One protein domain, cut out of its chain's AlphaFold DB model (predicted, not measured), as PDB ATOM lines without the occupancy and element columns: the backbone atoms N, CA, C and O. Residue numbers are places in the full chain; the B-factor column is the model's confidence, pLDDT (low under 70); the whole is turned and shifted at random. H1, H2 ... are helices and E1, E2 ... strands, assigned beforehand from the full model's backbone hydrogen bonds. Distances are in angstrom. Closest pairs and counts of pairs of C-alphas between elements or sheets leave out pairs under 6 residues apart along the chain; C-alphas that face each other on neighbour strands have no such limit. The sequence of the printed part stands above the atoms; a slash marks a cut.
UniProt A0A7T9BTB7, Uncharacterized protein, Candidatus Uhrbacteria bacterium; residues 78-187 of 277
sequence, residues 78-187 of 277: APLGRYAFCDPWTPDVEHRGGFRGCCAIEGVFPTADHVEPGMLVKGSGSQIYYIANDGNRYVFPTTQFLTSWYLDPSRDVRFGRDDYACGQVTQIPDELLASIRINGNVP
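Overview. This is residues 78 to 187 of the 277 residues of an uncharacterized protein of Candidatus Uhrbacteria bacterium (UniProt A0A7T9BTB7). A strongly twisted sheet of five short strands runs through this model, and a longer two-stranded hairpin, E1 and E2, sits at one end of it, with the short helix H2 packed on the hairpin. H1 is near H2, H3 lies at the far end of the sheet from the hairpin, and long loops join several of the parts. The 110 printed residues have seven named strands and three named helices, in the order E1 E2 E3 E4 E5 H1 H2 E6 H3 E7; the large sheet is mixed, in the order E6 E3 E4 E5 E7. The class is mixed, helices and strands, with 49 residues, under half, in named elements. The whole is compact, with a radius of gyration of the C-alphas of 13.4 A and spans of 34 by 31 by 29 A.

Along the chain. Start in the large sheet: find C-alpha 120 at (-31.906, 20.871, 194.433), where E3, residues 120 to 122, begins. E4 is residues 128 to 131, 10.0 A long, E5 is 137 to 139, E6 is 169 to 171, and E7, residues 182 to 185, ends at C-alpha 185 at (-21.772, 14.869, 187.926). Then look for E1, residues 81 to 86, 15.1 A, beginning at (-35.955, 36.293, 199.667), and E2, residues 101 to 107, 16.2 A. H1 is residues 143 to 149, 10.3 A, H2 is 163 to 168, 9.7 A, and H3 is 174 to 179.

Arrangement. E3, E4 and E5 form a meander, each strand the antiparallel neighbour of the one before; look for N 121 and O 129 at 2.8 A, and N 138 and O 130 at 2.8 A. Edge strand E6 is parallel to E3, with N 170 and O 120 2.8 A apart, and edge strand E7 is parallel to E5, with N 139 and O 184 at 2.9 A. E5, H1 H2 and E6 make a split strand-helix-strand unit, two strands of one sheet that are not neighbours, joined through helices, with E3 and E4 between them in the sheet, and its crossover is right-handed. H1, H2 and H3 are each on this sheet but only graze it. In the hairpin of E1 and E2, antiparallel, N 82 and O 106 are 2.8 A apart. The closest C-alphas of E1 and H2 are those of Ala 84 and Asp 163, 5.2 A; those of E2 and E4 are Gly 101 and Ile 128, 6.2 A. In H3 every O i to N i+4 pair is within hydrogen-bond range, in H1 2 of 3, and in H2 0 of 2, though 3 of 3 O i to N i+3 pairs are.

Size, cuts and confidence. The C-alphas of Val 93 and Asp 134, the two farthest apart, are 38.5 A from each other. The printed part has no cut. The links E1 to E2, E2 to E3 and H1 to H2 are long. Look at the B-factor column for pLDDT under 70 at residues 78 to 80 and 88 to 98.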
ATOM      1  N   ALA A  78     -42.370  30.018 195.987       54.94
ATOM      2  CA  ALA A  78     -41.237  30.880 195.700       54.94
ATOM      3  C   ALA A  78     -40.685  31.387 197.042       54.94
ATOM      4  O   ALA A  78     -41.440  31.983 197.823       54.94
ATOM      5  N   PRO A  79     -39.421  31.089 197.368       56.66
ATOM      6  CA  PRO A  79     -38.909  31.395 198.682       56.66
ATOM      7  C   PRO A  79     -38.972  32.900 198.957       56.66
ATOM      8  O   PRO A  79     -38.740  33.725 198.071       56.66
ATOM      9  N   LEU A  80     -39.278  33.265 200.202       64.12
ATOM     10  CA  LEU A  80     -39.267  34.658 200.640       64.12
ATOM     11  C   LEU A  80     -37.814  35.140 200.734       64.12
ATOM     12  O   LEU A  80     -37.148  34.945 201.752       64.12
ATOM     13  N   GLY A  81     -37.311  35.763 199.671       76.69
ATOM     14  CA  GLY A  81     -35.955  36.293 199.667       76.69
ATOM     15  C   GLY A  81     -35.430  36.676 198.293       76.69
ATOM     16  O   GLY A  81     -36.100  36.550 197.269       76.69
ATOM     17  N   ARG A  82     -34.189  37.153 198.295       84.12
ATOM     18  CA  ARG A  82     -33.381  37.396 197.103       84.12
ATOM     19  C   ARG A  82     -32.150  36.513 197.196       84.12
ATOM     20  O   ARG A  82     -31.377  36.624 198.150       84.12
ATOM     21  N   TYR A  83     -31.958  35.665 196.199       88.00
ATOM     22  CA  TYR A  83     -30.829  34.746 196.109       88.00
ATOM     23  C   TYR A  83     -29.992  35.108 194.894       88.00
ATOM     24  O   TYR A  83     -30.523  35.639 193.926       88.00
ATOM     25  N   ALA A  84     -28.693  34.843 194.956       85.94
ATOM     26  CA  ALA A  84     -27.799  35.090 193.838       85.94
ATOM     27  C   ALA A  84     -26.685  34.052 193.787       85.94
ATOM     28  O   ALA A  84     -26.347  33.413 194.794       85.94
ATOM     29  N   PHE A  85     -26.066  33.948 192.615       87.94
ATOM     30  CA  PHE A  85     -24.799  33.253 192.500       87.94
ATOM     31  C   PHE A  85     -23.700  33.984 193.268       87.94
ATOM     32  O   PHE A  85     -23.491  35.187 193.101       87.94
ATOM     33  N   CYS A  86     -22.965  33.230 194.075       84.81
ATOM     34  CA  CYS A  86     -21.847  33.704 194.874       84.81
ATOM     35  C   CYS A  86     -20.635  32.800 194.656       84.81
ATOM     36  O   CYS A  86     -20.765  31.580 194.495       84.81
ATOM     37  N   ASP A  87     -19.448  33.400 194.647       75.56
ATOM     38  CA  ASP A  87     -18.218  32.625 194.572       75.56
ATOM     39  C   ASP A  87     -18.053  31.811 195.872       75.56
ATOM     40  O   ASP A  87     -18.287  32.338 196.964       75.56
ATOM     41  N   PRO A  88     -17.679  30.521 195.795       63.88
ATOM     42  CA  PRO A  88     -17.411  29.711 196.981       63.88
ATOM     43  C   PRO A  88     -16.154  30.176 197.737       63.88
ATOM     44  O   PRO A  88     -16.010  29.863 198.916       63.88
ATOM     45  N   TRP A  89     -15.263  30.925 197.070       52.69
ATOM     46  CA  TRP A  89     -14.009  31.467 197.600       52.69
ATOM     47  C   TRP A  89     -13.756  32.878 197.040       52.69
ATOM     48  O   TRP A  89     -14.318  33.242 196.016       52.69
ATOM     49  N   THR A  90     -12.966  33.683 197.757       48.22
ATOM     50  CA  THR A  90     -12.845  35.150 197.633       48.22
ATOM     51  C   THR A  90     -12.710  35.718 196.209       48.22
ATOM     52  O   THR A  90     -12.097  35.087 195.354       48.22
ATOM     53  N   PRO A  91     -13.221  36.945 195.970       45.94
ATOM     54  CA  PRO A  91     -13.459  37.487 194.643       45.94
ATOM     55  C   PRO A  91     -12.215  38.193 194.106       45.94
ATOM     56  O   PRO A  91     -12.012  39.385 194.344       45.94
ATOM     57  N   ASP A  92     -11.395  37.500 193.331       45.12
ATOM     58  CA  ASP A  92     -10.503  38.164 192.396       45.12
ATOM     59  C   ASP A  92     -10.749  37.688 190.959       45.12
ATOM     60  O   ASP A  92     -10.733  36.511 190.612       45.12
ATOM     61  N   VAL A  93     -11.044  38.695 190.133       44.34
ATOM     62  CA  VAL A  93     -11.045  38.720 188.667       44.34
ATOM     63  C   VAL A  93     -11.807  37.609 187.935       44.34
ATOM     64  O   VAL A  93     -11.337  36.505 187.722       44.34
ATOM     65  N   GLU A  94     -12.984  37.991 187.431       48.06
ATOM     66  CA  GLU A  94     -13.513  37.592 186.118       48.06
ATOM     67  C   GLU A  94     -13.353  36.112 185.710       48.06
ATOM     68  O   GLU A  94     -13.048  35.792 184.562       48.06
ATOM     69  N   HIS A  95     -13.638  35.179 186.619       46.09
ATOM     70  CA  HIS A  95     -13.741  33.767 186.270       46.09
ATOM     71  C   HIS A  95     -15.042  33.534 185.493       46.09
ATOM     72  O   HIS A  95     -16.079  33.178 186.056       46.09
ATOM     73  N   ARG A  96     -14.996  33.744 184.172       51.00
ATOM     74  CA  ARG A  96     -16.114  33.487 183.242       51.00
ATOM     75  C   ARG A  96     -16.497  31.996 183.128       51.00
ATOM     76  O   ARG A  96     -17.427  31.678 182.393       51.00
ATOM     77  N   GLY A  97     -15.828  31.101 183.864       51.62
ATOM     78  CA  GLY A  97     -16.093  29.656 183.880       51.62
ATOM     79  C   GLY A  97     -15.964  28.968 185.247       51.62
ATOM     80  O   GLY A  97     -15.876  27.745 185.285       51.62
ATOM     81  N   GLY A  98     -15.917  29.714 186.359       67.19
ATOM     82  CA  GLY A  98     -15.850  29.128 187.708       67.19
ATOM     83  C   GLY A  98     -17.208  28.615 188.206       67.19
ATOM     84  O   GLY A  98     -18.252  29.118 187.788       67.19
ATOM     85  N   PHE A  99     -17.210  27.629 189.110       75.88
ATOM     86  CA  PHE A  99     -18.427  27.250 189.832       75.88
ATOM     87  C   PHE A  99     -18.779  28.339 190.851       75.88
ATOM     88  O   PHE A  99     -18.043  28.568 191.809       75.88
ATOM     89  N   ARG A 100     -19.924  28.982 190.646       82.94
ATOM     90  CA  ARG A 100     -20.622  29.817 191.623       82.94
ATOM     91  C   ARG A 100     -21.792  29.030 192.186       82.94
ATOM     92  O   ARG A 100     -22.599  28.488 191.427       82.94
ATOM     93  N   GLY A 101     -21.858  28.985 193.507       88.75
ATOM     94  CA  GLY A 101     -22.962  28.378 194.234       88.75
ATOM     95  C   GLY A 101     -24.073  29.384 194.519       88.75
ATOM     96  O   GLY A 101     -23.997  30.525 194.073       88.75
ATOM     97  N   CYS A 102     -25.084  28.992 195.292       91.56
ATOM     98  CA  CYS A 102     -26.188  29.882 195.661       91.56
ATOM     99  C   CYS A 102     -26.055  30.413 197.091       91.56
ATOM    100  O   CYS A 102     -25.900  29.651 198.055       91.56
ATOM    101  N   CYS A 103     -26.192  31.731 197.234       91.19
ATOM    102  CA  CYS A 103     -26.239  32.433 198.514       91.19
ATOM    103  C   CYS A 103     -27.527  33.248 198.641       91.19
ATOM    104  O   CYS A 103     -28.078  33.722 197.649       91.19
ATOM    105  N   ALA A 104     -27.981  33.435 199.879       89.94
ATOM    106  CA  ALA A 104     -29.029  34.393 200.187       89.94
ATOM    107  C   ALA A 104     -28.398  35.787 200.277       89.94
ATOM    108  O   ALA A 104     -27.430  35.985 201.010       89.94
ATOM    109  N   ILE A 105     -28.933  36.729 199.507       86.25
ATOM    110  CA  ILE A 105     -28.622  38.159 199.615       86.25
ATOM    111  C   ILE A 105     -29.544  38.778 200.663       86.25
ATOM    112  O   ILE A 105     -29.101  39.526 201.530       86.25
ATOM    113  N   GLU A 106     -30.822  38.401 200.612       86.62
ATOM    114  CA  GLU A 106     -31.851  38.745 201.588       86.62
ATOM    115  C   GLU A 106     -32.723  37.509 201.827       86.62
ATOM    116  O   GLU A 106     -33.109  36.829 200.877       86.62
ATOM    117  N   GLY A 107     -33.054  37.221 203.084       86.00
ATOM    118  CA  GLY A 107     -33.853  36.050 203.453       86.00
ATOM    119  C   GLY A 107     -33.018  34.813 203.785       86.00
ATOM    120  O   GLY A 107     -31.818  34.892 204.051       86.00
ATOM    121  N   VAL A 108     -33.686  33.662 203.827       88.38
ATOM    122  CA  VAL A 108     -33.102  32.363 204.190       88.38
ATOM    123  C   VAL A 108     -33.592  31.339 203.175       88.38
ATOM    124  O   VAL A 108     -34.717  31.448 202.693       88.38
ATOM    125  N   PHE A 109     -32.757  30.371 202.801       90.69
ATOM    126  CA  PHE A 109     -33.229  29.264 201.968       90.69
ATOM    127  C   PHE A 109     -34.310  28.466 202.716       90.69
ATOM    128  O   PHE A 109     -34.206  28.323 203.938       90.69
ATOM    129  N   PRO A 110     -35.320  27.916 202.020       92.06
ATOM    130  CA  PRO A 110     -36.192  26.904 202.601       92.06
ATOM    131  C   PRO A 110     -35.350  25.782 203.203       92.06
ATOM    132  O   PRO A 110     -34.338  25.397 202.618       92.06
ATOM    133  N   THR A 111     -35.748  25.273 204.366       93.94
ATOM    134  CA  THR A 111     -35.017  24.205 205.052       93.94
ATOM    135  C   THR A 111     -35.805  22.908 205.069       93.94
ATOM    136  O   THR A 111     -37.002  22.943 205.352       93.94
ATOM    137  N   ALA A 112     -35.128  21.780 204.864       95.12
ATOM    138  CA  ALA A 112     -35.699  20.444 205.019       95.12
ATOM    139  C   ALA A 112     -34.794  19.556 205.886       95.12
ATOM    140  O   ALA A 112     -33.579  19.743 205.933       95.12
ATOM    141  N   ASP A 113     -35.394  18.592 206.580       96.12
ATOM    142  CA  ASP A 113     -34.722  17.589 207.419       96.12
ATOM    143  C   ASP A 113     -34.613  16.210 206.744       96.12
ATOM    144  O   ASP A 113     -34.061  15.271 207.317       96.12
ATOM    145  N   HIS A 114     -35.110  16.101 205.515       95.44
ATOM    146  CA  HIS A 114     -35.022  14.936 204.647       95.44
ATOM    147  C   HIS A 114     -34.790  15.392 203.201       95.44
ATOM    148  O   HIS A 114     -34.798  16.588 202.899       95.44
ATOM    149  N   VAL A 115     -34.542  14.429 202.317       96.88
ATOM    150  CA  VAL A 115     -34.377  14.664 200.882       96.88
ATOM    151  C   VAL A 115     -35.308  13.766 200.089       96.88
ATOM    152  O   VAL A 115     -35.559  12.625 200.477       96.88
ATOM    153  N   GLU A 116     -35.764  14.278 198.957       96.56
ATOM    154  CA  GLU A 116     -36.577  13.564 197.984       96.56
ATOM    155  C   GLU A 116     -35.923  13.665 196.597       96.56
ATOM    156  O   GLU A 116     -35.208  14.639 196.318       96.56
ATOM    157  N   PRO A 117     -36.128  12.673 195.714       97.06
ATOM    158  CA  PRO A 117     -35.654  12.761 194.342       97.06
ATOM    159  C   PRO A 117     -36.191  14.001 193.624       97.06
ATOM    160  O   PRO A 117     -37.332  14.408 193.823       97.06
ATOM    161  N   GLY A 118     -35.360  14.607 192.780       95.44
ATOM    162  CA  GLY A 118     -35.682  15.851 192.086       95.44
ATOM    163  C   GLY A 118     -35.256  17.116 192.832       95.44
ATOM    164  O   GLY A 118     -35.143  18.168 192.206       95.44
ATOM    165  N   MET A 119     -34.963  17.039 194.135       96.12
ATOM    166  CA  MET A 119     -34.586  18.224 194.906       96.12
ATOM    167  C   MET A 119     -33.222  18.789 194.484       96.12
ATOM    168  O   MET A 119     -32.229  18.063 194.369       96.12
ATOM    169  N   LEU A 120     -33.156  20.119 194.369       96.81
ATOM    170  CA  LEU A 120     -31.906  20.871 194.433       96.81
ATOM    171  C   LEU A 120     -31.585  21.201 195.885       96.81
ATOM    172  O   LEU A 120     -32.311  21.961 196.529       96.81
ATOM    173  N   VAL A 121     -30.478  20.668 196.394       96.88
ATOM    174  CA  VAL A 121     -30.086  20.846 197.793       96.88
ATOM    175  C   VAL A 121     -28.729  21.514 197.957       96.88
ATOM    176  O   VAL A 121     -27.842  21.398 197.108       96.88
ATOM    177  N   LYS A 122     -28.547  22.171 199.099       96.00
ATOM    178  CA  LYS A 122     -27.259  22.685 199.578       96.00
ATOM    179  C   LYS A 122     -27.111  22.468 201.085       96.00
ATOM    180  O   LYS A 122     -28.098  22.286 201.790       96.00
ATOM    181  N   GLY A 123     -25.875  22.534 201.568       95.69
ATOM    182  CA  GLY A 123     -25.572  22.612 203.000       95.69
ATOM    183  C   GLY A 123     -25.442  24.065 203.453       95.69
ATOM    184  O   GLY A 123     -26.030  24.974 202.864       95.69
ATOM    185  N   SER A 124     -24.602  24.307 204.454       93.44
ATOM    186  CA  SER A 124     -24.184  25.657 204.847       93.44
ATOM    187  C   SER A 124     -23.342  26.352 203.764       93.44
ATOM    188  O   SER A 124     -23.442  27.566 203.579       93.44
ATOM    189  N   GLY A 125     -22.550  25.582 203.007       92.25
ATOM    190  CA  GLY A 125     -21.774  26.059 201.858       92.25
ATOM    191  C   GLY A 125     -22.632  26.385 200.629       92.25
ATOM    192  O   GLY A 125     -23.812  26.058 200.570       92.25
ATOM    193  N   SER A 126     -22.044  27.024 199.614       91.19
ATOM    194  CA  SER A 126     -22.783  27.480 198.423       91.19
ATOM    195  C   SER A 126     -22.999  26.400 197.349       91.19
ATOM    196  O   SER A 126     -23.861  26.580 196.489       91.19
ATOM    197  N   GLN A 127     -22.259  25.285 197.391       93.19
ATOM    198  CA  GLN A 127     -22.370  24.188 196.423       93.19
ATOM    199  C   GLN A 127     -23.778  23.586 196.400       93.19
ATOM    200  O   GLN A 127     -24.351  23.275 197.444       93.19
ATOM    201  N   ILE A 128     -24.285  23.381 195.187       94.94
ATOM    202  CA  ILE A 128     -25.609  22.825 194.917       94.94
ATOM    203  C   ILE A 128     -25.443  21.400 194.410       94.94
ATOM    204  O   ILE A 128     -24.515  21.105 193.645       94.94
ATOM    205  N   TYR A 129     -26.365  20.544 194.823       97.25
ATOM    206  CA  TYR A 129     -26.442  19.153 194.425       97.25
ATOM    207  C   TYR A 129     -27.859  18.818 193.967       97.25
ATOM    208  O   TYR A 129     -28.824  19.381 194.479       97.25
ATOM    209  N   TYR A 130     -27.973  17.881 193.035       98.19
ATOM    210  CA  TYR A 130     -29.240  17.260 192.660       98.19
ATOM    211  C   TYR A 130     -29.399  15.926 193.394       98.19
ATOM    212  O   TYR A 130     -28.438  15.155 193.447       98.19
ATOM    213  N   ILE A 131     -30.582  15.650 193.941       98.31
ATOM    214  CA  ILE A 131     -30.924  14.351 194.535       98.31
ATOM    215  C   ILE A 131     -31.611  13.487 193.478       98.31
ATOM    216  O   ILE A 131     -32.663  13.862 192.968       98.31
ATOM    217  N   ALA A 132     -31.023  12.339 193.151       97.81
ATOM    218  CA  ALA A 132     -31.566  11.418 192.154       97.81
ATOM    219  C   ALA A 132     -32.418  10.307 192.796       97.81
ATOM    220  O   ALA A 132     -32.442  10.129 194.016       97.81
ATOM    221  N   ASN A 133     -33.103   9.525 191.959       97.69
ATOM    222  CA  ASN A 133     -33.969   8.413 192.370       97.69
ATOM    223  C   ASN A 133     -33.225   7.281 193.097       97.69
ATOM    224  O   ASN A 133     -33.845   6.501 193.817       97.69
ATOM    225  N   ASP A 134     -31.906   7.184 192.923       96.56
ATOM    226  CA  ASP A 134     -31.044   6.231 193.631       96.56
ATOM    227  C   ASP A 134     -30.733   6.659 195.083       96.56
ATOM    228  O   ASP A 134     -30.063   5.927 195.814       96.56
ATOM    229  N   GLY A 135     -31.212   7.837 195.506       96.88
ATOM    230  CA  GLY A 135     -30.958   8.422 196.822       96.88
ATOM    231  C   GLY A 135     -29.563   9.032 196.973       96.88
ATOM    232  O   GLY A 135     -29.209   9.468 198.068       96.88
ATOM    233  N   ASN A 136     -28.762   9.075 195.905       98.25
ATOM    234  CA  ASN A 136     -27.460   9.726 195.893       98.25
ATOM    235  C   ASN A 136     -27.584  11.189 195.463       98.25
ATOM    236  O   ASN A 136     -28.569  11.625 194.860       98.25
ATOM    237  N   ARG A 137     -26.526  11.954 195.742       98.06
ATOM    238  CA  ARG A 137     -26.388  13.331 195.271       98.06
ATOM    239  C   ARG A 137     -25.415  13.427 194.102       98.06
ATOM    240  O   ARG A 137     -24.361  12.784 194.094       98.06
ATOM    241  N   TYR A 138     -25.750  14.290 193.155       97.69
ATOM    242  CA  TYR A 138     -24.971  14.559 191.952       97.69
ATOM    243  C   TYR A 138     -24.541  16.021 191.925       97.69
ATOM    244  O   TYR A 138     -25.284  16.917 192.334       97.69
ATOM    245  N   VAL A 139     -23.306  16.259 191.496       95.25
ATOM    246  CA  VAL A 139     -22.663  17.574 191.556       95.25
ATOM    247  C   VAL A 139     -22.865  18.313 190.242       95.25
ATOM    248  O   VAL A 139     -22.637  17.748 189.178       95.25
ATOM    249  N   PHE A 140     -23.219  19.594 190.297       93.62
ATOM    250  CA  PHE A 140     -23.072  20.479 189.141       93.62
ATOM    251  C   PHE A 140     -21.620  20.967 189.076       93.62
ATOM    252  O   PHE A 140     -21.202  21.674 189.994       93.62
ATOM    253  N   PRO A 141     -20.831  20.619 188.042       90.00
ATOM    254  CA  PRO A 141     -19.400  20.923 188.039       90.00
ATOM    255  C   PRO A 141     -19.082  22.413 187.883       90.00
ATOM    256  O   PRO A 141     -18.120  22.912 188.461       90.00
ATOM    257  N   THR A 142     -19.896  23.137 187.111       87.94
ATOM    258  CA  THR A 142     -19.816  24.598 186.961       87.94
ATOM    259  C   THR A 142     -21.217  25.208 186.986       87.94
ATOM    260  O   THR A 142     -22.219  24.513 186.803       87.94
ATOM    261  N   THR A 143     -21.306  26.530 187.157       87.94
ATOM    262  CA  THR A 143     -22.587  27.252 187.069       87.94
ATOM    263  C   THR A 143     -23.258  27.065 185.711       87.94
ATOM    264  O   THR A 143     -24.476  27.045 185.637       87.94
ATOM    265  N   GLN A 144     -22.491  26.863 184.638       87.56
ATOM    266  CA  GLN A 144     -23.040  26.651 183.297       87.56
ATOM    267  C   GLN A 144     -23.814  25.329 183.194       87.56
ATOM    268  O   GLN A 144     -24.836  25.283 182.515       87.56
ATOM    269  N   PHE A 145     -23.379  24.278 183.901       92.19
ATOM    270  CA  PHE A 145     -24.124  23.017 183.973       92.19
ATOM    271  C   PHE A 145     -25.459  23.221 184.686       92.19
ATOM    272  O   PHE A 145     -26.495  22.833 184.157       92.19
ATOM    273  N   LEU A 146     -25.453  23.901 185.834       92.44
ATOM    274  CA  LEU A 146     -26.685  24.234 186.549       92.44
ATOM    275  C   LEU A 146     -27.622  25.091 185.686       92.44
ATOM    276  O   LEU A 146     -28.788  24.744 185.514       92.44
ATOM    277  N   THR A 147     -27.116  26.181 185.101       89.81
ATOM    278  CA  THR A 147     -27.923  27.069 184.256       89.81
ATOM    279  C   THR A 147     -28.458  26.349 183.021       89.81
ATOM    280  O   THR A 147     -29.553  26.675 182.593       89.81
ATOM    281  N   SER A 148     -27.769  25.341 182.471       91.44
ATOM    282  CA  SER A 148     -28.320  24.572 181.342       91.44
ATOM    283  C   SER A 148     -29.644  23.869 181.677       91.44
ATOM    284  O   SER A 148     -30.468  23.678 180.788       91.44
ATOM    285  N   TRP A 149     -29.877  23.530 182.950       93.62
ATOM    286  CA  TRP A 149     -31.108  22.884 183.410       93.62
ATOM    287  C   TRP A 149     -32.160  23.862 183.924       93.62
ATOM    288  O   TRP A 149     -33.340  23.681 183.638       93.62
ATOM    289  N   TYR A 150     -31.728  24.891 184.653       91.06
ATOM    290  CA  TYR A 150     -32.598  25.807 185.399       91.06
ATOM    291  C   TYR A 150     -32.561  27.235 184.840       91.06
ATOM    292  O   TYR A 150     -32.550  28.205 185.599       91.06
ATOM    293  N   LEU A 151     -32.483  27.356 183.516       85.56
ATOM    294  CA  LEU A 151     -32.641  28.620 182.803       85.56
ATOM    295  C   LEU A 151     -34.120  29.019 182.770       85.56
ATOM    296  O   LEU A 151     -34.973  28.172 182.503       85.56
ATOM    297  N   ASP A 152     -34.409  30.304 182.956       82.00
ATOM    298  CA  ASP A 152     -35.709  30.877 182.607       82.00
ATOM    299  C   ASP A 152     -35.581  31.700 181.309       82.00
ATOM    300  O   ASP A 152     -35.032  32.808 181.332       82.00
ATOM    301  N   PRO A 153     -36.081  31.194 180.163       73.88
ATOM    302  CA  PRO A 153     -35.944  31.874 178.874       73.88
ATOM    303  C   PRO A 153     -36.740  33.183 178.790       73.88
ATOM    304  O   PRO A 153     -36.517  33.979 177.878       73.88
ATOM    305  N   SER A 154     -37.655  33.441 179.734       79.50
ATOM    306  CA  SER A 154     -38.391  34.707 179.807       79.50
ATOM    307  C   SER A 154     -37.567  35.850 180.417       79.50
ATOM    308  O   SER A 154     -37.948  37.020 180.302       79.50
ATOM    309  N   ARG A 155     -36.423  35.543 181.044       75.94
ATOM    310  CA  ARG A 155     -35.541  36.533 181.672       75.94
ATOM    311  C   ARG A 155     -34.461  36.996 180.695       75.94
ATOM    312  O   ARG A 155     -33.719  36.196 180.136       75.94
ATOM    313  N   ASP A 156     -34.287  38.313 180.569       75.12
ATOM    314  CA  ASP A 156     -33.164  38.917 179.831       75.12
ATOM    315  C   ASP A 156     -31.868  38.875 180.667       75.12
ATOM    316  O   ASP A 156     -31.346  39.892 181.137       75.12
ATOM    317  N   VAL A 157     -31.370  37.664 180.931       72.31
ATOM    318  CA  VAL A 157     -30.138  37.426 181.693       72.31
ATOM    319  C   VAL A 157     -29.163  36.604 180.857       72.31
ATOM    320  O   VAL A 157     -29.526  35.749 180.057       72.31
ATOM    321  N   ARG A 158     -27.862  36.871 181.017       77.19
ATOM    322  CA  ARG A 158     -26.830  36.132 180.279       77.19
ATOM    323  C   ARG A 158     -26.680  34.711 180.818       77.19
ATOM    324  O   ARG A 158     -26.664  34.514 182.030       77.19
ATOM    325  N   PHE A 159     -26.432  33.758 179.920       80.25
ATOM    326  CA  PHE A 159     -26.152  32.364 180.267       80.25
ATOM    327  C   PHE A 159     -25.042  32.254 181.319       80.25
ATOM    328  O   PHE A 159     -24.018  32.939 181.231       80.25
ATOM    329  N   GLY A 160     -25.260  31.413 182.329       75.81
ATOM    330  CA  GLY A 160     -24.366  31.261 183.480       75.81
ATOM    331  C   GLY A 160     -24.406  32.415 184.491       75.81
ATOM    332  O   GLY A 160     -23.597  32.434 185.417       75.81
ATOM    333  N   ARG A 161     -25.301  33.397 184.322       77.31
ATOM    334  CA  ARG A 161     -25.556  34.469 185.303       77.31
ATOM    335  C   ARG A 161     -27.006  34.548 185.763       77.31
ATOM    336  O   ARG A 161     -27.321  35.438 186.544       77.31
ATOM    337  N   ASP A 162     -27.856  33.651 185.275       77.44
ATOM    338  CA  ASP A 162     -29.245  33.565 185.701       77.44
ATOM    339  C   ASP A 162     -29.342  32.867 187.057       77.44
ATOM    340  O   ASP A 162     -29.115  31.663 187.174       77.44
ATOM    341  N   ASP A 163     -29.643  33.655 188.085       83.12
ATOM    342  CA  ASP A 163     -29.801  33.216 189.467       83.12
ATOM    343  C   ASP A 163     -31.164  32.569 189.746       83.12
ATOM    344  O   ASP A 163     -31.411  32.161 190.883       83.12
ATOM    345  N   TYR A 164     -32.019  32.413 188.726       86.94
ATOM    346  CA  TYR A 164     -33.316  31.747 188.838       86.94
ATOM    347  C   TYR A 164     -33.221  30.373 189.518       86.94
ATOM    348  O   TYR A 164     -34.017  30.059 190.407       86.94
ATOM    349  N   ALA A 165     -32.176  29.602 189.199       88.88
ATOM    350  CA  ALA A 165     -31.890  28.313 189.827       88.88
ATOM    351  C   ALA A 165     -31.789  28.398 191.362       88.88
ATOM    352  O   ALA A 165     -32.237  27.494 192.065       88.88
ATOM    353  N   CYS A 166     -31.243  29.492 191.906       90.31
ATOM    354  CA  CYS A 166     -31.093  29.667 193.349       90.31
ATOM    355  C   CYS A 166     -32.432  29.781 194.081       90.31
ATOM    356  O   CYS A 166     -32.503  29.419 195.254       90.31
ATOM    357  N   GLY A 167     -33.486  30.237 193.400       88.12
ATOM    358  CA  GLY A 167     -34.840  30.284 193.951       88.12
ATOM    359  C   GLY A 167     -35.485  28.907 194.138       88.12
ATOM    360  O   GLY A 167     -36.527  28.817 194.774       88.12
ATOM    361  N   GLN A 168     -34.879  27.838 193.617       89.19
ATOM    362  CA  GLN A 168     -35.395  26.466 193.707       89.19
ATOM    363  C   GLN A 168     -34.604  25.601 194.706       89.19
ATOM    364  O   GLN A 168     -34.921  24.433 194.918       89.19
ATOM    365  N   VAL A 169     -33.557  26.159 195.322       94.00
ATOM    366  CA  VAL A 169     -32.643  25.419 196.196       94.00
ATOM    367  C   VAL A 169     -33.201  25.313 197.615       94.00
ATOM    368  O   VAL A 169     -33.582  26.313 198.223       94.00
ATOM    369  N   THR A 170     -33.149  24.109 198.180       95.31
ATOM    370  CA  THR A 170     -33.467  23.828 199.587       95.31
ATOM    371  C   THR A 170     -32.185  23.599 200.387       95.31
ATOM    372  O   THR A 170     -31.286  22.873 199.968       95.31
ATOM    373  N   GLN A 171     -32.072  24.212 201.560       96.38
ATOM    374  CA  GLN A 171     -30.961  23.975 202.472       96.38
ATOM    375  C   GLN A 171     -31.272  22.808 203.416       96.38
ATOM    376  O   GLN A 171     -32.336  22.748 204.028       96.38
ATOM    377  N   ILE A 172     -30.322  21.894 203.569       97.88
ATOM    378  CA  ILE A 172     -30.411  20.753 204.487       97.88
ATOM    379  C   ILE A 172     -29.266  20.798 205.512       97.88
ATOM    380  O   ILE A 172     -28.262  21.477 205.268       97.88
ATOM    381  N   PRO A 173     -29.377  20.106 206.664       98.19
ATOM    382  CA  PRO A 173     -28.276  19.995 207.617       98.19
ATOM    383  C   PRO A 173     -27.014  19.417 206.969       98.19
ATOM    384  O   PRO A 173     -27.090  18.467 206.189       98.19
ATOM    385  N   ASP A 174     -25.840  19.941 207.332       98.25
ATOM    386  CA  ASP A 174     -24.559  19.477 206.776       98.25
ATOM    387  C   ASP A 174     -24.302  17.993 207.064       98.25
ATOM    388  O   ASP A 174     -23.732  17.286 206.237       98.25
ATOM    389  N   GLU A 175     -24.770  17.502 208.212       98.19
ATOM    390  CA  GLU A 175     -24.692  16.093 208.608       98.19
ATOM    391  C   GLU A 175     -25.538  15.201 207.691       98.19
ATOM    392  O   GLU A 175     -25.063  14.161 207.231       98.19
ATOM    393  N   LEU A 176     -26.763  15.637 207.366       98.31
ATOM    394  CA  LEU A 176     -27.619  14.946 206.404       98.31
ATOM    395  C   LEU A 176     -26.969  14.961 205.019       98.31
ATOM    396  O   LEU A 176     -26.820  13.908 204.405       98.31
ATOM    397  N   LEU A 177     -26.501  16.124 204.560       98.31
ATOM    398  CA  LEU A 177     -25.823  16.249 203.273       98.31
ATOM    399  C   LEU A 177     -24.585  15.342 203.191       98.31
ATOM    400  O   LEU A 177     -24.363  14.693 202.170       98.31
ATOM    401  N   ALA A 178     -23.786  15.275 204.257       97.88
ATOM    402  CA  ALA A 178     -22.609  14.415 204.342       97.88
ATOM    403  C   ALA A 178     -22.965  12.921 204.323       97.88
ATOM    404  O   ALA A 178     -22.192  12.131 203.779       97.88
ATOM    405  N   SER A 179     -24.125  12.540 204.868       98.12
ATOM    406  CA  SER A 179     -24.612  11.156 204.835       98.12
ATOM    407  C   SER A 179     -25.019  10.686 203.433       98.12
ATOM    408  O   SER A 179     -24.950   9.492 203.142       98.12
ATOM    409  N   ILE A 180     -25.388  11.615 202.542       98.38
ATOM    410  CA  ILE A 180     -25.781  11.305 201.167       98.38
ATOM    411  C   ILE A 180     -24.521  11.122 200.318       98.38
ATOM    412  O   ILE A 180     -23.664  12.011 200.212       98.38
ATOM    413  N   ARG A 181     -24.391   9.958 199.682       98.25
ATOM    414  CA  ARG A 181     -23.227   9.629 198.856       98.25
ATOM    415  C   ARG A 181     -23.211  10.470 197.577       98.25
ATOM    416  O   ARG A 181     -24.230  10.623 196.913       98.25
ATOM    417  N   ILE A 182     -22.033  10.982 197.217       97.50
ATOM    418  CA  ILE A 182     -21.793  11.575 195.895       97.50
ATOM    419  C   ILE A 182     -21.581  10.441 194.892       97.50
ATOM    420  O   ILE A 182     -20.724   9.583 195.129       97.50
ATOM    421  N   ASN A 183     -22.334  10.442 193.790       95.94
ATOM    422  CA  ASN A 183     -22.255   9.373 192.785       95.94
ATOM    423  C   ASN A 183     -21.929   9.845 191.360       95.94
ATOM    424  O   ASN A 183     -21.810   9.024 190.459       95.94
ATOM    425  N   GLY A 184     -21.711  11.143 191.150       93.94
ATOM    426  CA  GLY A 184     -21.267  11.649 189.856       93.94
ATOM    427  C   GLY A 184     -21.562  13.124 189.646       93.94
ATOM    428  O   GLY A 184     -21.899  13.856 190.583       93.94
ATOM    429  N   ASN A 185     -21.438  13.532 188.388       94.38
ATOM    430  CA  ASN A 185     -21.772  14.869 187.926       94.38
ATOM    431  C   ASN A 185     -23.145  14.859 187.260       94.38
ATOM    432  O   ASN A 185     -23.493  13.902 186.573       94.38
ATOM    433  N   VAL A 186     -23.889  15.949 187.410       95.31
ATOM    434  CA  VAL A 186     -25.025  16.234 186.535       95.31
ATOM    435  C   VAL A 186     -24.461  16.695 185.183       95.31
ATOM    436  O   VAL A 186     -23.640  17.617 185.178       95.31
ATOM    437  N   PRO A 187     -24.851  16.078 184.055       94.38
ATOM    438  CA  PRO A 187     -24.419  16.484 182.716       94.38
ATOM    439  C   PRO A 187     -25.083  17.800 182.291       94.38
ATOM    440  O   PRO A 187     -25.959  18.313 182.981       94.38
TER     441      PRO A 187